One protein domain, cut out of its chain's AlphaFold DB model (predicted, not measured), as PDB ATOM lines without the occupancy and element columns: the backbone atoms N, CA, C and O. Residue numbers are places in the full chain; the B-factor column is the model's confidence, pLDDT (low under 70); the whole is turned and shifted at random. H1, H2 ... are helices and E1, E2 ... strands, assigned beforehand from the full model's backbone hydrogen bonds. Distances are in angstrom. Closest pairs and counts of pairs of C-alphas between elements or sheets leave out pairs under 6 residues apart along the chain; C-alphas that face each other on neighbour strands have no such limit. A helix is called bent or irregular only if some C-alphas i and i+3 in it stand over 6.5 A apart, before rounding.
ATOM      1  N   LEU A   3     165.530 174.976 186.491       93.88
ATOM      2  CA  LEU A   3     166.369 176.088 186.077       93.88
ATOM      3  C   LEU A   3     165.568 177.371 186.293       93.88
ATOM      4  O   LEU A   3     164.441 177.464 185.817       93.88
ATOM      5  N   GLY A   4     166.143 178.346 186.985       94.62
ATOM      6  CA  GLY A   4     165.510 179.642 187.215       94.62
ATOM      7  C   GLY A   4     166.431 180.766 186.772       94.62
ATOM      8  O   GLY A   4     167.597 180.774 187.160       94.62
ATOM      9  N   ALA A   5     165.920 181.712 185.990       95.69
ATOM     10  CA  ALA A   5     166.569 182.986 185.698       95.69
ATOM     11  C   ALA A   5     165.693 184.121 186.231       95.69
ATOM     12  O   ALA A   5     164.501 184.190 185.940       95.69
ATOM     13  N   GLN A   6     166.280 185.016 187.015       95.44
ATOM     14  CA  GLN A   6     165.575 186.101 187.683       95.44
ATOM     15  C   GLN A   6     166.257 187.419 187.369       95.44
ATOM     16  O   GLN A   6     167.439 187.588 187.669       95.44
ATOM     17  N   ARG A   7     165.504 188.381 186.834       95.56
ATOM     18  CA  ARG A   7     165.969 189.762 186.791       95.56
ATOM     19  C   ARG A   7     165.708 190.402 188.136       95.56
ATOM     20  O   ARG A   7     164.573 190.418 188.619       95.56
ATOM     21  N   VAL A   8     166.754 190.959 188.723       93.81
ATOM     22  CA  VAL A   8     166.712 191.519 190.066       93.81
ATOM     23  C   VAL A   8     167.232 192.949 190.075       93.81
ATOM     24  O   VAL A   8     168.047 193.327 189.234       93.81
ATOM     25  N   ARG A   9     166.762 193.738 191.042       91.12
ATOM     26  CA  ARG A   9     167.307 195.058 191.370       91.12
ATOM     27  C   ARG A   9     167.761 195.081 192.821       91.12
ATOM     28  O   ARG A   9     166.971 194.739 193.705       91.12
ATOM     29  N   SER A  10     169.002 195.486 193.063       86.62
ATOM     30  CA  SER A  10     169.538 195.671 194.411       86.62
ATOM     31  C   SER A  10     168.935 196.889 195.101       86.62
ATOM     32  O   SER A  10     168.352 197.774 194.469       86.62
ATOM     33  N   THR A  11     169.121 196.973 196.416       85.75
ATOM     34  CA  THR A  11     168.754 198.159 197.207       85.75
ATOM     35  C   THR A  11     169.510 199.416 196.765       85.75
ATOM     36  O   THR A  11     168.980 200.517 196.889       85.75
ATOM     37  N   GLY A  12     170.710 199.256 196.198       83.56
ATOM     38  CA  GLY A  12     171.504 200.330 195.594       83.56
ATOM     39  C   GLY A  12     171.070 200.724 194.177       83.56
ATOM     40  O   GLY A  12     171.649 201.642 193.606       83.56
ATOM     41  N   GLY A  13     170.063 200.050 193.607       85.25
ATOM     42  CA  GLY A  13     169.518 200.337 192.276       85.25
ATOM     43  C   GLY A  13     170.202 199.606 191.118       85.25
ATOM     44  O   GLY A  13     169.767 199.763 189.980       85.25
ATOM     45  N   GLU A  14     171.224 198.794 191.387       86.50
ATOM     46  CA  GLU A  14     171.892 197.969 190.376       86.50
ATOM     47  C   GLU A  14     170.959 196.860 189.884       86.50
ATOM     48  O   GLU A  14     170.296 196.202 190.687       86.50
ATOM     49  N   GLU A  15     170.915 196.644 188.573       90.19
ATOM     50  CA  GLU A  15     170.134 195.575 187.959       90.19
ATOM     51  C   GLU A  15     171.027 194.512 187.342       90.19
ATOM     52  O   GLU A  15     172.065 194.815 186.761       90.19
ATOM     53  N   GLY A  16     170.564 193.268 187.398       89.12
ATOM     54  CA  GLY A  16     171.203 192.156 186.713       89.12
ATOM     55  C   GLY A  16     170.345 190.903 186.756       89.12
ATOM     56  O   GLY A  16     169.207 190.920 187.236       89.12
ATOM     57  N   VAL A  17     170.895 189.816 186.228       91.50
ATOM     58  CA  VAL A  17     170.237 188.514 186.154       91.50
ATOM     59  C   VAL A  17     170.957 187.516 187.051       91.50
ATOM     60  O   VAL A  17     172.171 187.338 186.970       91.50
ATOM     61  N   ASN A  18     170.188 186.851 187.907       89.38
ATOM     62  CA  ASN A  18     170.657 185.736 188.717       89.38
ATOM     63  C   ASN A  18     170.056 184.440 188.179       89.38
ATOM     64  O   ASN A  18     168.862 184.383 187.888       89.38
ATOM     65  N   ILE A  19     170.882 183.407 188.046       91.94
ATOM     66  CA  ILE A  19     170.516 182.133 187.438       91.94
ATOM     67  C   ILE A  19     170.877 181.001 188.383       91.94
ATOM     68  O   ILE A  19     171.983 180.953 188.917       91.94
ATOM     69  N   PHE A  20     169.965 180.052 188.542       90.00
ATOM     70  CA  PHE A  20     170.111 178.914 189.435       90.00
ATOM     71  C   PHE A  20     169.744 177.634 188.693       90.00
ATOM     72  O   PHE A  20     168.774 177.603 187.935       90.00
ATOM     73  N   GLY A  21     170.504 176.566 188.924       89.75
ATOM     74  CA  GLY A  21     170.211 175.246 188.379       89.75
ATOM     75  C   GLY A  21     170.213 174.194 189.472       89.75
ATOM     76  O   GLY A  21     171.194 174.061 190.203       89.75
ATOM     77  N   TYR A  22     169.140 173.419 189.558       89.75
ATOM     78  CA  TYR A  22     168.936 172.380 190.557       89.75
ATOM     79  C   TYR A  22     168.680 171.028 189.893       89.75
ATOM     80  O   TYR A  22     167.996 170.931 188.871       89.75
ATOM     81  N   SER A  23     169.225 169.973 190.492       89.81
ATOM     82  CA  SER A  23     168.994 168.594 190.083       89.81
ATOM     83  C   SER A  23     168.014 167.889 191.010       89.81
ATOM     84  O   SER A  23     168.063 168.039 192.231       89.81
ATOM     85  N   HIS A  24     167.176 167.049 190.415       91.88
ATOM     86  CA  HIS A  24     166.169 166.233 191.089       91.88
ATOM     87  C   HIS A  24     166.374 164.746 190.801       91.88
ATOM     88  O   HIS A  24     165.446 163.948 190.944       91.88
ATOM     89  N   ARG A  25     167.595 164.349 190.403       85.62
ATOM     90  CA  ARG A  25     167.933 162.942 190.145       85.62
ATOM     91  C   ARG A  25     167.547 162.071 191.338       85.62
ATOM     92  O   ARG A  25     167.975 162.323 192.461       85.62
ATOM     93  N   GLY A  26     166.769 161.027 191.065       81.06
ATOM     94  CA  GLY A  26     166.286 160.081 192.071       81.06
ATOM     95  C   GLY A  26     164.999 160.500 192.788       81.06
ATOM     96  O   GLY A  26     164.482 159.710 193.572       81.06
ATOM     97  N   SER A  27     164.449 161.689 192.513       86.06
ATOM     98  CA  SER A  27     163.120 162.061 193.009       86.06
ATOM     99  C   SER A  27     162.035 161.295 192.251       86.06
ATOM    100  O   SER A  27     161.991 161.320 191.021       86.06
ATOM    101  N   THR A  28     161.153 160.630 192.993       86.62
ATOM    102  CA  THR A  28     159.944 159.961 192.480       86.62
ATOM    103  C   THR A  28     158.680 160.796 192.700       86.62
ATOM    104  O   THR A  28     157.612 160.446 192.209       86.62
ATOM    105  N   ASP A  29     158.813 161.930 193.391       90.06
ATOM    106  CA  ASP A  29     157.719 162.827 193.767       90.06
ATOM    107  C   ASP A  29     157.323 163.812 192.651       90.06
ATOM    108  O   ASP A  29     156.367 164.577 192.815       90.06
ATOM    109  N   ILE A  30     158.069 163.823 191.539       91.81
ATOM    110  CA  ILE A  30     157.835 164.678 190.370       91.81
ATOM    111  C   ILE A  30     157.373 163.809 189.202       91.81
ATOM    112  O   ILE A  30     158.107 162.933 188.744       91.81
ATOM    113  N   ASP A  31     156.183 164.095 188.674       91.94
ATOM    114  CA  ASP A  31     155.764 163.551 187.385       91.94
ATOM    115  C   ASP A  31     156.423 164.340 186.247       91.94
ATOM    116  O   ASP A  31     155.959 165.403 185.843       91.94
ATOM    117  N   TRP A  32     157.520 163.810 185.709       90.88
ATOM    118  CA  TRP A  32     158.248 164.442 184.607       90.88
ATOM    119  C   TRP A  32     157.522 164.406 183.257       90.88
ATOM    120  O   TRP A  32     157.994 165.023 182.304       90.88
ATOM    121  N   ARG A  33     156.386 163.704 183.143       87.69
ATOM    122  CA  ARG A  33     155.539 163.770 181.940       87.69
ATOM    123  C   ARG A  33     154.660 165.016 181.933       87.69
ATOM    124  O   ARG A  33     154.277 165.470 180.861       87.69
ATOM    125  N   ALA A  34     154.358 165.553 183.113       88.50
ATOM    126  CA  ALA A  34     153.570 166.761 183.305       88.50
ATOM    127  C   ALA A  34     154.047 167.509 184.568       88.50
ATOM    128  O   ALA A  34     153.334 167.538 185.574       88.50
ATOM    129  N   PRO A  35     155.264 168.088 184.551       91.38
ATOM    130  CA  PRO A  35     155.841 168.680 185.752       91.38
ATOM    131  C   PRO A  35     155.042 169.901 186.226       91.38
ATOM    132  O   PRO A  35     154.664 170.763 185.435       91.38
ATOM    133  N   ASP A  36     154.820 169.998 187.537       91.62
ATOM    134  CA  ASP A  36     154.203 171.162 188.180       91.62
ATOM    135  C   ASP A  36     155.295 172.160 188.582       91.62
ATOM    136  O   ASP A  36     155.974 171.986 189.598       91.62
ATOM    137  N   ILE A  37     155.483 173.198 187.762       92.31
ATOM    138  CA  ILE A  37     156.566 174.170 187.948       92.31
ATOM    139  C   ILE A  37     156.474 174.911 189.286       92.31
ATOM    140  O   ILE A  37     157.499 175.114 189.933       92.31
ATOM    141  N   HIS A  38     155.267 175.259 189.739       89.88
ATOM    142  CA  HIS A  38     155.074 176.000 190.986       89.88
ATOM    143  C   HIS A  38     155.403 175.129 192.191       89.88
ATOM    144  O   HIS A  38     156.143 175.538 193.084       89.88
ATOM    145  N   ARG A  39     154.920 173.882 192.190       91.06
ATOM    146  CA  ARG A  39     155.265 172.929 193.245       91.06
ATOM    147  C   ARG A  39     156.769 172.660 193.290       91.06
ATOM    148  O   ARG A  39     157.321 172.568 194.387       91.06
ATOM    149  N   ILE A  40     157.410 172.512 192.129       91.88
ATOM    150  CA  ILE A  40     158.851 172.258 192.053       91.88
ATOM    151  C   ILE A  40     159.630 173.448 192.624       91.88
ATOM    152  O   ILE A  40     160.447 173.243 193.521       91.88
ATOM    153  N   ALA A  41     159.328 174.668 192.171       88.94
ATOM    154  CA  ALA A  41     159.998 175.888 192.619       88.94
ATOM    155  C   ALA A  41     159.844 176.129 194.133       88.94
ATOM    156  O   ALA A  41     160.828 176.403 194.818       88.94
ATOM    157  N   ASP A  42     158.632 175.961 194.675       86.00
ATOM    158  CA  ASP A  42     158.332 176.350 196.059       86.00
ATOM    159  C   ASP A  42     158.665 175.272 197.094       86.00
ATOM    160  O   ASP A  42     159.000 175.576 198.241       86.00
ATOM    161  N   ARG A  43     158.490 173.992 196.739       89.75
ATOM    162  CA  ARG A  43     158.452 172.896 197.728       89.75
ATOM    163  C   ARG A  43     159.472 171.806 197.480       89.75
ATOM    164  O   ARG A  43     159.662 170.949 198.340       89.75
ATOM    165  N   MET A  44     160.100 171.800 196.311       88.62
ATOM    166  CA  MET A  44     160.999 170.728 195.909       88.62
ATOM    167  C   MET A  44     162.271 171.343 195.338       88.62
ATOM    168  O   MET A  44     162.543 171.173 194.156       88.62
ATOM    169  N   PRO A  45     163.085 172.041 196.148       71.88
ATOM    170  CA  PRO A  45     164.230 172.790 195.635       71.88
ATOM    171  C   PRO A  45     165.266 171.894 194.938       71.88
ATOM    172  O   PRO A  45     165.999 172.360 194.078       71.88
ATOM    173  N   GLY A  46     165.320 170.595 195.251       88.88
ATOM    174  CA  GLY A  46     166.331 169.691 194.701       88.88
ATOM    175  C   GLY A  46     167.736 170.020 195.219       88.88
ATOM    176  O   GLY A  46     167.912 170.714 196.222       88.88
ATOM    177  N   ARG A  47     168.762 169.494 194.549       87.69
ATOM    178  CA  ARG A  47     170.172 169.767 194.859       87.69
ATOM    179  C   ARG A  47     170.693 170.870 193.947       87.69
ATOM    180  O   ARG A  47     170.719 170.680 192.736       87.69
ATOM    181  N   LEU A  48     171.176 171.975 194.514       86.06
ATOM    182  CA  LEU A  48     171.820 173.036 193.735       86.06
ATOM    183  C   LEU A  48     173.047 172.479 192.989       86.06
ATOM    184  O   LEU A  48     173.940 171.886 193.598       86.06
ATOM    185  N   MET A  49     173.069 172.670 191.674       82.94
ATOM    186  CA  MET A  49     174.134 172.235 190.769       82.94
ATOM    187  C   MET A  49     175.047 173.391 190.375       82.94
ATOM    188  O   MET A  49     176.261 173.219 190.335       82.94
ATOM    189  N   PHE A  50     174.465 174.551 190.073       81.00
ATOM    190  CA  PHE A  50     175.206 175.756 189.722       81.00
ATOM    191  C   PHE A  50     174.396 177.008 190.051       81.00
ATOM    192  O   PHE A  50     173.168 176.972 190.158       81.00
ATOM    193  N   THR A  51     175.110 178.120 190.184       85.00
ATOM    194  CA  THR A  51     174.537 179.456 190.310       85.00
ATOM    195  C   THR A  51     175.401 180.450 189.540       85.00
ATOM    196  O   THR A  51     176.627 180.313 189.512       85.00
ATOM    197  N   ILE A  52     174.767 181.428 188.904       83.12
ATOM    198  CA  ILE A  52     175.407 182.584 188.280       83.12
ATOM    199  C   ILE A  52     174.715 183.809 188.862       83.12
ATOM    200  O   ILE A  52     173.526 184.010 188.645       83.12
ATOM    201  N   THR A  53     175.453 184.621 189.610       82.38
ATOM    202  CA  THR A  53     174.900 185.774 190.325       82.38
ATOM    203  C   THR A  53     175.553 187.039 189.790       82.38
ATOM    204  O   THR A  53     176.737 187.254 190.045       82.38
ATOM    205  N   GLN A  54     174.803 187.869 189.062       82.00
ATOM    206  CA  GLN A  54     175.276 189.194 188.641       82.00
ATOM    207  C   GLN A  54     175.100 190.227 189.759       82.00
ATOM    208  O   GLN A  54     175.951 191.090 189.933       82.00
ATOM    209  N   VAL A  55     174.029 190.102 190.555       78.62
ATOM    210  CA  VAL A  55     173.724 191.018 191.664       78.62
ATOM    211  C   VAL A  55     173.544 190.222 192.949       78.62
ATOM    212  O   VAL A  55     172.723 189.303 193.016       78.62
ATOM    213  N   ALA A  56     174.292 190.583 193.993       75.62
ATOM    214  CA  ALA A  56     174.246 189.902 195.287       75.62
ATOM    215  C   ALA A  56     172.806 189.817 195.822       75.62
ATOM    216  O   ALA A  56     172.092 190.809 195.824       75.62
ATOM    217  N   ALA A  57     172.376 188.639 196.275       62.44
ATOM    218  CA  ALA A  57     170.960 188.320 196.506       62.44
ATOM    219  C   ALA A  57     170.287 189.029 197.706       62.44
ATOM    220  O   ALA A  57     169.093 188.842 197.937       62.44
ATOM    221  N   VAL A  58     171.019 189.807 198.508       69.56
ATOM    222  CA  VAL A  58     170.513 190.310 199.795       69.56
ATOM    223  C   VAL A  58     169.583 191.510 199.592       69.56
ATOM    224  O   VAL A  58     170.035 192.614 199.311       69.56
ATOM    225  N   GLY A  59     168.280 191.292 199.805       71.50
ATOM    226  CA  GLY A  59     167.262 192.351 199.795       71.50
ATOM    227  C   GLY A  59     166.830 192.815 198.402       71.50
ATOM    228  O   GLY A  59     166.270 193.903 198.274       71.50
ATOM    229  N   ASN A  60     167.091 192.021 197.364       81.69
ATOM    230  CA  ASN A  60     166.763 192.406 195.996       81.69
ATOM    231  C   ASN A  60     165.262 192.326 195.707       81.69
ATOM    232  O   ASN A  60     164.570 191.405 196.144       81.69
ATOM    233  N   ALA A  61     164.782 193.246 194.873       90.44
ATOM    234  CA  ALA A  61     163.468 193.147 194.259       90.44
ATOM    235  C   ALA A  61     163.554 192.294 192.985       90.44
ATOM    236  O   ALA A  61     164.317 192.622 192.074       90.44
ATOM    237  N   VAL A  62     162.758 191.226 192.896       93.44
ATOM    238  CA  VAL A  62     162.614 190.439 191.661       93.44
ATOM    239  C   VAL A  62     161.671 191.181 190.713       93.44
ATOM    240  O   VAL A  62     160.506 191.414 191.034       93.44
ATOM    241  N   LEU A  63     162.182 191.574 189.547       94.94
ATOM    242  CA  LEU A  63     161.444 192.350 188.548       94.94
ATOM    243  C   LEU A  63     160.747 191.461 187.513       94.94
ATOM    244  O   LEU A  63     159.666 191.813 187.028       94.94
ATOM    245  N   SER A  64     161.365 190.331 187.182       96.00
ATOM    246  CA  SER A  64     160.857 189.285 186.295       96.00
ATOM    247  C   SER A  64     161.565 187.962 186.605       96.00
ATOM    248  O   SER A  64     162.672 187.959 187.150       96.00
ATOM    249  N   TYR A  65     160.926 186.838 186.284       95.69
ATOM    250  CA  TYR A  65     161.557 185.523 186.354       95.69
ATOM    251  C   TYR A  65     161.078 184.603 185.232       95.69
ATOM    252  O   TYR A  65     159.944 184.720 184.763       95.69
ATOM    253  N   LEU A  66     161.951 183.675 184.850       95.38
ATOM    254  CA  LEU A  66     161.680 182.536 183.988       95.38
ATOM    255  C   LEU A  66     162.149 181.269 184.703       95.38
ATOM    256  O   LEU A  66     163.343 181.078 184.930       95.38
ATOM    257  N   ASP A  67     161.195 180.407 185.011       95.50
ATOM    258  CA  ASP A  67     161.394 179.092 185.595       95.50
ATOM    259  C   ASP A  67     161.184 178.019 184.532       95.50
ATOM    260  O   ASP A  67     160.264 178.111 183.720       95.50
ATOM    261  N   VAL A  68     162.012 176.979 184.553       95.12
ATOM    262  CA  VAL A  68     161.941 175.834 183.644       95.12
ATOM    263  C   VAL A  68     162.146 174.551 184.440       95.12
ATOM    264  O   VAL A  68     163.147 174.395 185.136       95.12
ATOM    265  N   ALA A  69     161.228 173.599 184.304       95.00
ATOM    266  CA  ALA A  69     161.353 172.247 184.833       95.00
ATOM    267  C   ALA A  69     161.304 171.229 183.695       95.00
ATOM    268  O   ALA A  69     160.428 171.268 182.832       95.00
ATOM    269  N   VAL A  70     162.253 170.301 183.712       93.88
ATOM    270  CA  VAL A  70     162.387 169.206 182.744       93.88
ATOM    271  C   VAL A  70     163.170 168.067 183.402       93.88
ATOM    272  O   VAL A  70     163.925 168.319 184.339       93.88
ATOM    273  N   ALA A  71     163.017 166.817 182.966       92.25
ATOM    274  CA  ALA A  71     163.730 165.695 183.584       92.25
ATOM    275  C   ALA A  71     165.269 165.872 183.561       92.25
ATOM    276  O   ALA A  71     165.837 166.460 182.641       92.25
ATOM    277  N   ASP A  72     165.956 165.396 184.606       88.94
ATOM    278  CA  ASP A  72     167.414 165.558 184.792       88.94
ATOM    279  C   ASP A  72     168.298 164.826 183.773       88.94
ATOM    280  O   ASP A  72     169.499 165.091 183.687       88.94
ATOM    281  N   ASP A  73     167.743 163.844 183.073       86.25
ATOM    282  CA  ASP A  73     168.418 163.031 182.066       86.25
ATOM    283  C   ASP A  73     168.285 163.607 180.649       86.25
ATOM    284  O   ASP A  73     168.961 163.134 179.735       86.25
ATOM    285  N   VAL A  74     167.479 164.660 180.465       86.25
ATOM    286  CA  VAL A  74     167.347 165.335 179.172       86.25
ATOM    287  C   VAL A  74     168.672 166.009 178.803       86.25
ATOM    288  O   VAL A  74     169.161 166.863 179.551       86.25
ATOM    289  N   PRO A  75     169.267 165.682 177.638       82.75
ATOM    290  CA  PRO A  75     170.503 166.313 177.197       82.75
ATOM    291  C   PRO A  75     170.342 167.826 177.066       82.75
ATOM    292  O   PRO A  75     169.339 168.310 176.548       82.75
ATOM    293  N   ALA A  76     171.360 168.596 177.446       77.94
ATOM    294  CA  ALA A  76     171.280 170.057 177.441       77.94
ATOM    295  C   ALA A  76     170.924 170.668 176.079       77.94
ATOM    296  O   ALA A  76     170.151 171.619 176.009       77.94
ATOM    297  N   ARG A  77     171.423 170.091 174.979       76.31
ATOM    298  CA  ARG A  77     171.018 170.505 173.628       76.31
ATOM    299  C   ARG A  77     169.507 170.356 173.421       76.31
ATOM    300  O   ARG A  77     168.883 171.244 172.850       76.31
ATOM    301  N   THR A  78     168.933 169.260 173.908       81.69
ATOM    302  CA  THR A  78     167.492 169.003 173.872       81.69
ATOM    303  C   THR A  78     166.739 169.974 174.780       81.69
ATOM    304  O   THR A  78     165.699 170.472 174.371       81.69
ATOM    305  N   VAL A  79     167.275 170.328 175.956       84.94
ATOM    306  CA  VAL A  79     166.688 171.377 176.816       84.94
ATOM    307  C   VAL A  79     166.588 172.703 176.067       84.94
ATOM    308  O   VAL A  79     165.529 173.318 176.062       84.94
ATOM    309  N   VAL A  80     167.655 173.125 175.383       83.81
ATOM    310  CA  VAL A  80     167.655 174.369 174.595       83.81
ATOM    311  C   VAL A  80     166.642 174.304 173.447       83.81
ATOM    312  O   VAL A  80     165.920 175.269 173.210       83.81
ATOM    313  N   GLN A  81     166.549 173.173 172.743       81.44
ATOM    314  CA  GLN A  81     165.555 172.975 171.682       81.44
ATOM    315  C   GLN A  81     164.121 173.047 172.221       81.44
ATOM    316  O   GLN A  81     163.312 173.794 171.673       81.44
ATOM    317  N   LEU A  82     163.836 172.335 173.316       86.12
ATOM    318  CA  LEU A  82     162.536 172.349 173.985       86.12
ATOM    319  C   LEU A  82     162.178 173.746 174.484       86.12
ATOM    320  O   LEU A  82     161.049 174.171 174.290       86.12
ATOM    321  N   LEU A  83     163.132 174.479 175.060       86.56
ATOM    322  CA  LEU A  83     162.910 175.845 175.524       86.56
ATOM    323  C   LEU A  83     162.568 176.780 174.357       86.56
ATOM    324  O   LEU A  83     161.632 177.563 174.457       86.56
ATOM    325  N   ASN A  84     163.266 176.674 173.223       83.44
ATOM    326  CA  ASN A  84     162.942 177.479 172.040       83.44
ATOM    327  C   ASN A  84     161.561 177.127 171.453       83.44
ATOM    328  O   ASN A  84     160.810 178.032 171.094       83.44
ATOM    329  N   ALA A  85     161.210 175.838 171.390       83.00
ATOM    330  CA  ALA A  85     159.895 175.388 170.927       83.00
ATOM    331  C   ALA A  85     158.774 175.847 171.874       83.00
ATOM    332  O   ALA A  85     157.757 176.387 171.438       83.00
ATOM    333  N   ALA A  86     159.016 175.728 173.180       86.12
ATOM    334  CA  ALA A  86     158.141 176.207 174.233       86.12
ATOM    335  C   ALA A  86     157.875 177.716 174.084       86.12
ATOM    336  O   ALA A  86     156.735 178.163 174.029       86.12
ATOM    337  N   MET A  87     158.923 178.519 173.933       82.94
ATOM    338  CA  MET A  87     158.775 179.966 173.769       82.94
ATOM    339  C   MET A  87     157.973 180.359 172.518       82.94
ATOM    340  O   MET A  87     157.270 181.367 172.537       82.94
ATOM    341  N   LEU A  88     158.028 179.554 171.452       77.44
ATOM    342  CA  LEU A  88     157.242 179.778 170.235       77.44
ATOM    343  C   LEU A  88     155.758 179.462 170.407       77.44
ATOM    344  O   LEU A  88     154.918 180.203 169.901       77.44
ATOM    345  N   ALA A  89     155.429 178.421 171.166       82.00
ATOM    346  CA  ALA A  89     154.048 178.077 171.496       82.00
ATOM    347  C   ALA A  89     153.516 178.807 172.751       82.00
ATOM    348  O   ALA A  89     152.434 178.483 173.246       82.00
ATOM    349  N   TRP A  90     154.248 179.808 173.254       81.56
ATOM    350  CA  TRP A  90     153.901 180.526 174.475       81.56
ATOM    351  C   TRP A  90     152.565 181.289 174.356       81.56
ATOM    352  O   TRP A  90     152.394 182.095 173.433       81.56
ATOM    353  N   PRO A  91     151.633 181.142 175.319       80.06
ATOM    354  CA  PRO A  91     150.358 181.853 175.293       80.06
ATOM    355  C   PRO A  91     150.544 183.328 175.689       80.06
ATOM    356  O   PRO A  91     150.684 183.674 176.863       80.06
ATOM    357  N   ARG A  92     150.549 184.223 174.694       73.62
ATOM    358  CA  ARG A  92     150.830 185.663 174.881       73.62
ATOM    359  C   ARG A  92     149.739 186.438 175.605       73.62
ATOM    360  O   ARG A  92     150.041 187.383 176.324       73.62
ATOM    361  N   GLU A  93     148.492 186.022 175.438       74.56
ATOM    362  CA  GLU A  93     147.326 186.683 176.034       74.56
ATOM    363  C   GLU A  93     147.007 186.167 177.446       74.56
ATOM    364  O   GLU A  93     146.051 186.615 178.078       74.56
ATOM    365  N   ALA A  94     147.794 185.221 177.965       70.56
ATOM    366  CA  ALA A  94     147.525 184.631 179.264       70.56
ATOM    367  C   ALA A  94     147.835 185.612 180.418       70.56
ATOM    368  O   ALA A  94     148.842 186.333 180.384       70.56
ATOM    369  N   PRO A  95     146.996 185.633 181.470       69.69
ATOM    370  CA  PRO A  95     147.230 186.463 182.644       69.69
ATOM    371  C   PRO A  95     148.524 186.040 183.347       69.69
ATOM    372  O   PRO A  95     148.724 184.867 183.634       69.69
ATOM    373  N   ARG A  96     149.410 187.003 183.626       73.81
ATOM    374  CA  ARG A  96     150.684 186.785 184.335       73.81
ATOM    375  C   ARG A  96     150.453 186.776 185.860       73.81
ATOM    376  O   ARG A  96     149.746 187.673 186.330       73.81
ATOM    377  N   PRO A  97     151.087 185.881 186.649       71.88
ATOM    378  CA  PRO A  97     152.066 184.861 186.253       71.88
ATOM    379  C   PRO A  97     151.436 183.724 185.447       71.88
ATOM    380  O   PRO A  97     150.311 183.317 185.711       71.88
ATOM    381  N   VAL A  98     152.182 183.215 184.469       82.25
ATOM    382  CA  VAL A  98     151.745 182.105 183.617       82.25
ATOM    383  C   VAL A  98     152.622 180.903 183.913       82.25
ATOM    384  O   VAL A  98     153.840 180.987 183.755       82.25
ATOM    385  N   ALA A  99     151.992 179.796 184.296       86.00
ATOM    386  CA  ALA A  99     152.576 178.469 184.189       86.00
ATOM    387  C   ALA A  99     152.022 177.783 182.945       86.00
ATOM    388  O   ALA A  99     150.823 177.846 182.663       86.00
ATOM    389  N   TRP A 100     152.903 177.150 182.184       86.06
ATOM    390  CA  TRP A 100     152.544 176.499 180.937       86.06
ATOM    391  C   TRP A 100     153.503 175.349 180.641       86.06
ATOM    392  O   TRP A 100     154.667 175.389 181.035       86.06
ATOM    393  N   SER A 101     153.016 174.331 179.940       87.25
ATOM    394  CA  SER A 101     153.797 173.139 179.620       87.25
ATOM    395  C   SER A 101     153.844 172.902 178.117       87.25
ATOM    396  O   SER A 101     152.849 173.069 177.412       87.25
ATOM    397  N   HIS A 102     155.006 172.464 177.641       84.75
ATOM    398  CA  HIS A 102     155.266 172.096 176.258       84.75
ATOM    399  C   HIS A 102     156.009 170.762 176.212       84.75
ATOM    400  O   HIS A 102     157.193 170.673 176.549       84.75
ATOM    401  N   GLY A 103     155.303 169.702 175.815       85.69
ATOM    402  CA  GLY A 103     155.836 168.344 175.895       85.69
ATOM    403  C   GLY A 103     156.272 168.006 177.334       85.69
ATOM    404  O   GLY A 103     155.492 168.234 178.256       85.69
ATOM    405  N   PRO A 104     157.497 167.491 177.555       88.56
ATOM    406  CA  PRO A 104     158.000 167.124 178.885       88.56
ATOM    407  C   PRO A 104     158.562 168.311 179.693       88.56
ATOM    408  O   PRO A 104     159.205 168.106 180.722       88.56
ATOM    409  N   MET A 105     158.401 169.546 179.207       92.69
ATOM    410  CA  MET A 105     158.899 170.755 179.860       92.69
ATOM    411  C   MET A 105     157.739 171.561 180.441       92.69
ATOM    412  O   MET A 105     156.752 171.803 179.749       92.69
ATOM    413  N   ALA A 106     157.886 172.026 181.678       94.00
ATOM    414  CA  ALA A 106     157.030 173.052 182.264       94.00
ATOM    415  C   ALA A 106     157.818 174.341 182.459       94.00
ATOM    416  O   ALA A 106     159.017 174.319 182.735       94.00
ATOM    417  N   LEU A 107     157.130 175.463 182.303       93.75
ATOM    418  CA  LEU A 107     157.701 176.791 182.348       93.75
ATOM    419  C   LEU A 107     156.826 177.698 183.203       93.75
ATOM    420  O   LEU A 107     155.598 177.642 183.124       93.75
ATOM    421  N   GLY A 108     157.461 178.555 183.988       93.44
ATOM    422  CA  GLY A 108     156.820 179.619 184.749       93.44
ATOM    423  C   GLY A 108     157.401 180.952 184.315       93.44
ATOM    424  O   GLY A 108     158.615 181.098 184.248       93.44
ATOM    425  N   PHE A 109     156.563 181.936 184.009       93.75
ATOM    426  CA  PHE A 109     157.049 183.289 183.761       93.75
ATOM    427  C   PHE A 109     156.183 184.333 184.436       93.75
ATOM    428  O   PHE A 109     154.948 184.344 184.335       93.75
ATOM    429  N   TYR A 110     156.875 185.286 185.039       93.50
ATOM    430  CA  TYR A 110     156.288 186.444 185.670       93.50
ATOM    431  C   TYR A 110     157.094 187.690 185.346       93.50
ATOM    432  O   TYR A 110     158.317 187.675 185.239       93.50
ATOM    433  N   VAL A 111     156.371 188.797 185.270       93.56
ATOM    434  CA  VAL A 111     156.929 190.134 185.162       93.56
ATOM    435  C   VAL A 111     156.115 191.056 186.059       93.56
ATOM    436  O   VAL A 111     154.885 190.964 186.119       93.56
ATOM    437  N   THR A 112     156.801 191.935 186.779       92.31
ATOM    438  CA  THR A 112     156.155 192.935 187.635       92.31
ATOM    439  C   THR A 112     155.291 193.902 186.816       92.31
ATOM    440  O   THR A 112     155.555 194.119 185.629       92.31
ATOM    441  N   PRO A 113     154.270 194.542 187.423       90.62
ATOM    442  CA  PRO A 113     153.404 195.483 186.709       90.62
ATOM    443  C   PRO A 113     154.164 196.610 185.996       90.62
ATOM    444  O   PRO A 113     153.807 196.966 184.877       90.62
ATOM    445  N   SER A 114     155.249 197.111 186.593       88.12
ATOM    446  CA  SER A 114     156.089 198.177 186.030       88.12
ATOM    447  C   SER A 114     156.882 197.771 184.784       88.12
ATOM    448  O   SER A 114     157.418 198.638 184.102       88.12
ATOM    449  N   ARG A 115     156.967 196.472 184.473       88.81
ATOM    450  CA  ARG A 115     157.665 195.936 183.293       88.81
ATOM    451  C   ARG A 115     156.739 195.218 182.315       88.81
ATOM    452  O   ARG A 115     157.215 194.631 181.347       88.81
ATOM    453  N   ARG A 116     155.419 195.266 182.531       87.25
ATOM    454  CA  ARG A 116     154.446 194.508 181.729       87.25
ATOM    455  C   ARG A 116     154.511 194.839 180.234       87.25
ATOM    456  O   ARG A 116     154.380 193.933 179.423       87.25
ATOM    457  N   GLU A 117     154.782 196.090 179.871       86.94
ATOM    458  CA  GLU A 117     154.938 196.516 178.468       86.94
ATOM    459  C   GLU A 117     156.165 195.897 177.779       86.94
ATOM    460  O   GLU A 117     156.196 195.769 176.561       86.94
ATOM    461  N   ARG A 118     157.164 195.461 178.557       87.81
ATOM    462  CA  ARG A 118     158.388 194.807 178.075       87.81
ATOM    463  C   ARG A 118     158.382 193.296 178.308       87.81
ATOM    464  O   ARG A 118     159.436 192.677 178.236       87.81
ATOM    465  N   ALA A 119     157.225 192.691 178.595       87.69
ATOM    466  CA  ALA A 119     157.132 191.278 178.973       87.69
ATOM    467  C   ALA A 119     157.799 190.330 177.961       87.69
ATOM    468  O   ALA A 119     158.502 189.409 178.368       87.69
ATOM    469  N   ASP A 120     157.612 190.568 176.663       85.50
ATOM    470  CA  ASP A 120     158.188 189.722 175.610       85.50
ATOM    471  C   ASP A 120     159.711 189.884 175.510       85.50
ATOM    472  O   ASP A 120     160.432 188.906 175.315       85.50
ATOM    473  N   THR A 121     160.215 191.107 175.690       86.88
ATOM    474  CA  THR A 121     161.656 191.380 175.768       86.88
ATOM    475  C   THR A 121     162.268 190.719 177.002       86.88
ATOM    476  O   THR A 121     163.274 190.030 176.885       86.88
ATOM    477  N   GLU A 122     161.631 190.853 178.169       91.44
ATOM    478  CA  GLU A 122     162.067 190.207 179.414       91.44
ATOM    479  C   GLU A 122     162.138 188.687 179.273       91.44
ATOM    480  O   GLU A 122     163.122 188.070 179.678       91.44
ATOM    481  N   LEU A 123     161.110 188.084 178.672       90.81
ATOM    482  CA  LEU A 123     161.059 186.647 178.435       90.81
ATOM    483  C   LEU A 123     162.225 186.183 177.552       90.81
ATOM    484  O   LEU A 123     162.884 185.195 177.874       90.81
ATOM    485  N   ARG A 124     162.500 186.912 176.463       88.56
ATOM    486  CA  ARG A 124     163.606 186.622 175.540       88.56
ATOM    487  C   ARG A 124     164.965 186.739 176.215       88.56
ATOM    488  O   ARG A 124     165.756 185.806 176.130       88.56
ATOM    489  N   GLU A 125     165.211 187.852 176.902       90.12
ATOM    490  CA  GLU A 125     166.487 188.100 177.570       90.12
ATOM    491  C   GLU A 125     166.752 187.043 178.652       90.12
ATOM    492  O   GLU A 125     167.833 186.462 178.693       90.12
ATOM    493  N   LEU A 126     165.755 186.719 179.489       93.94
ATOM    494  CA  LEU A 126     165.908 185.676 180.510       93.94
ATOM    495  C   LEU A 126     166.122 184.286 179.899       93.94
ATOM    496  O   LEU A 126     166.910 183.505 180.431       93.94
ATOM    497  N   LYS A 127     165.463 183.973 178.778       92.56
ATOM    498  CA  LYS A 127     165.701 182.737 178.019       92.56
ATOM    499  C   LYS A 127     167.145 182.667 177.520       92.56
ATOM    500  O   LYS A 127     167.772 181.622 177.668       92.56
ATOM    501  N   ASP A 128     167.663 183.736 176.922       87.19
ATOM    502  CA  ASP A 128     169.024 183.760 176.374       87.19
ATOM    503  C   ASP A 128     170.083 183.577 177.470       87.19
ATOM    504  O   ASP A 128     170.999 182.764 177.316       87.19
ATOM    505  N   GLU A 129     169.894 184.241 178.610       88.81
ATOM    506  CA  GLU A 129     170.726 184.072 179.805       88.81
ATOM    507  C   GLU A 129     170.673 182.628 180.335       88.81
ATOM    508  O   GLU A 129     171.707 182.010 180.609       88.81
ATOM    509  N   LEU A 130     169.477 182.031 180.406       90.75
ATOM    510  CA  LEU A 130     169.302 180.644 180.844       90.75
ATOM    511  C   LEU A 130     170.005 179.650 179.904       90.75
ATOM    512  O   LEU A 130     170.664 178.717 180.366       90.75
ATOM    513  N   VAL A 131     169.896 179.850 178.586       86.88
ATOM    514  CA  VAL A 131     170.560 179.015 177.569       86.88
ATOM    515  C   VAL A 131     172.079 179.084 177.713       86.88
ATOM    516  O   VAL A 131     172.745 178.043 177.678       86.88
ATOM    517  N   LEU A 132     172.626 180.285 177.917       78.25
ATOM    518  CA  LEU A 132     174.056 180.479 178.142       78.25
ATOM    519  C   LEU A 132     174.518 179.762 179.419       78.25
ATOM    520  O   LEU A 132     175.518 179.040 179.397       78.25
ATOM    521  N   ALA A 133     173.759 179.886 180.509       80.88
ATOM    522  CA  ALA A 133     174.067 179.223 181.773       80.88
ATOM    523  C   ALA A 133     174.062 177.692 181.647       80.88
ATOM    524  O   ALA A 133     174.983 177.027 182.129       80.88
ATOM    525  N   VAL A 134     173.074 177.125 180.946       80.25
ATOM    526  CA  VAL A 134     173.008 175.682 180.660       80.25
ATOM    527  C   VAL A 134     174.225 175.233 179.845       80.25
ATOM    528  O   VAL A 134     174.835 174.214 180.170       80.25
ATOM    529  N   ALA A 135     174.629 176.004 178.831       71.56
ATOM    530  CA  ALA A 135     175.827 175.718 178.041       71.56
ATOM    531  C   ALA A 135     177.095 175.667 178.909       71.56
ATOM    532  O   ALA A 135     177.891 174.725 178.817       71.56
ATOM    533  N   MET A 136     177.266 176.662 179.783       67.69
ATOM    534  CA  MET A 136     178.408 176.760 180.693       67.69
ATOM    535  C   MET A 136     178.430 175.616 181.713       67.69
ATOM    536  O   MET A 136     179.478 175.003 181.922       67.69
ATOM    537  N   ALA A 137     177.281 175.280 182.304       67.62
ATOM    538  CA  ALA A 137     177.175 174.216 183.300       67.62
ATOM    539  C   ALA A 137     177.536 172.835 182.725       67.62
ATOM    540  O   ALA A 137     178.251 172.061 183.362       67.62
ATOM    541  N   VAL A 138     177.103 172.535 181.496       64.25
ATOM    542  CA  VAL A 138     177.412 171.261 180.817       64.25
ATOM    543  C   VAL A 138     178.901 171.140 180.523       64.25
ATOM    544  O   VAL A 138     179.503 170.093 180.753       64.25
ATOM    545  N   THR A 139     179.494 172.238 180.062       58.56
ATOM    546  CA  THR A 139     180.930 172.348 179.785       58.56
ATOM    547  C   THR A 139     181.755 172.030 181.033       58.56
ATOM    548  O   THR A 139     182.665 171.204 180.990       58.56
ATOM    549  N   GLN A 140     181.400 172.642 182.167       58.88
ATOM    550  CA  GLN A 140     182.105 172.443 183.434       58.88
ATOM    551  C   GLN A 140     181.941 171.024 183.994       58.88
ATOM    552  O   GLN A 140     182.893 170.480 184.547       58.88
ATOM    553  N   GLN A 141     180.765 170.406 183.844       57.31
ATOM    554  CA  GLN A 141     180.515 169.065 184.387       57.31
ATOM    555  C   GLN A 141     181.124 167.930 183.563       57.31
ATOM    556  O   GLN A 141     181.439 166.884 184.125       57.31
ATOM    557  N   GLN A 142     181.263 168.102 182.249       51.22
ATOM    558  CA  GLN A 142     181.726 167.027 181.368       51.22
ATOM    559  C   GLN A 142     183.216 167.129 181.009       51.22
ATOM    560  O   GLN A 142     183.744 166.209 180.393       51.22
ATOM    561  N   GLY A 143     183.908 168.220 181.369       42.25
ATOM    562  CA  GLY A 143     185.299 168.457 180.946       42.25
ATOM    563  C   GLY A 143     185.455 168.572 179.422       42.25
ATOM    564  O   GLY A 143     186.558 168.465 178.893       42.25
TER     565      GLY A 143
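This is residues 3 to 143 of the 249 residues of an uncharacterized protein of Myxococcaceae bacterium (UniProt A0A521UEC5). One twisted sheet of six strands has helices over both faces: the long H3 crosses one face slantwise, with the shorter H2 side by side with its second half, and the short H1 stands up from the opposite face. The printed part has 141 residues, with six named strands and three named helices in the order E1 E2 H1 E3 E4 H2 E5 E6 H3. The sheet runs E3 E2 E1 E4 E6 E5, all antiparallel, and the class is mixed, helices and strands. The whole is compact, with a radius of gyration of the C-alphas of 14.6 A and spans of 40 by 36 by 26 A.

E1, residues 3 to 9, begins at C-alpha 3 (166.369, 176.088, 186.077) and is 19.7 A long. E2 follows at residues 15 to 23, 27.1 A, then H1 at 37 to 43 and E3 at 47 to 53. E4, residues 61 to 69, is 23.0 A long and bends by 64 degrees at residue 64. H2 holds residues 76 to 88, 18.5 A, E5 98 to 102, and E6 105 to 111, 20.2 A. H3, residues 113 to 142, 40.5 A, ends at C-alpha 142 (181.726, 167.027, 181.368); it is irregular, with C-alphas 117 and 120 8.1 A apart, and has a kink of 79 degrees near residue 120.

E1 and E2 form a hairpin, with N 6 and O 18 2.8 A apart, within hydrogen-bond range. E3, an edge strand, is the neighbour of E2, with N 49 and O 21 at 2.8 A. On the other side of E1, E4 has N 5 and O 66 at 2.9 A. E6 is next, with N 67 and O 108 at 2.8 A, and forms a hairpin with the edge strand E5, N 107 and O 100 at 2.8 A. H3 is on the sheet at a height of 7.2 A, slantwise to the strands, at 51 degrees to E1 on the local plane; the closest C-alphas of H3 and E1 are those of Leu 126 and Ala 5, 5.9 A apart. H2 is on the same face at a height of 8.6 A; its closest C-alpha to E5 is that of Ala 86, 5.4 A from that of His 102. H2 and H3 touch, opposite ways at a shallow tilt of 15 degrees, through residues 127 to 138 of H3 alone; their closest C-alphas are those of Val 80 and Val 131, 6.2 A apart. E4, H2 and E5 form a split strand-helix-strand unit, two strands running the same way with E6 between them in the sheet, and its crossover is left-handed. H1 is on the opposite face at a height of 8.8 A and stands up from the sheet; its closest C-alpha to E6 is that of Ile 37, 5.8 A from that of Ala 106. Each O i to N i+4 pair is within hydrogen-bond range in H1 and H2, and 22 of 26 are in H3.

The C-alphas farthest apart are those of Glu 93 and Gly 143, 42.4 A. The printed part has no cut. The link from E2 to H1, residues 24 to 36, is long. The mean pLDDT of the printed part is 85.0; residues 57 to 58, 95 and 136 to 143 are under 70.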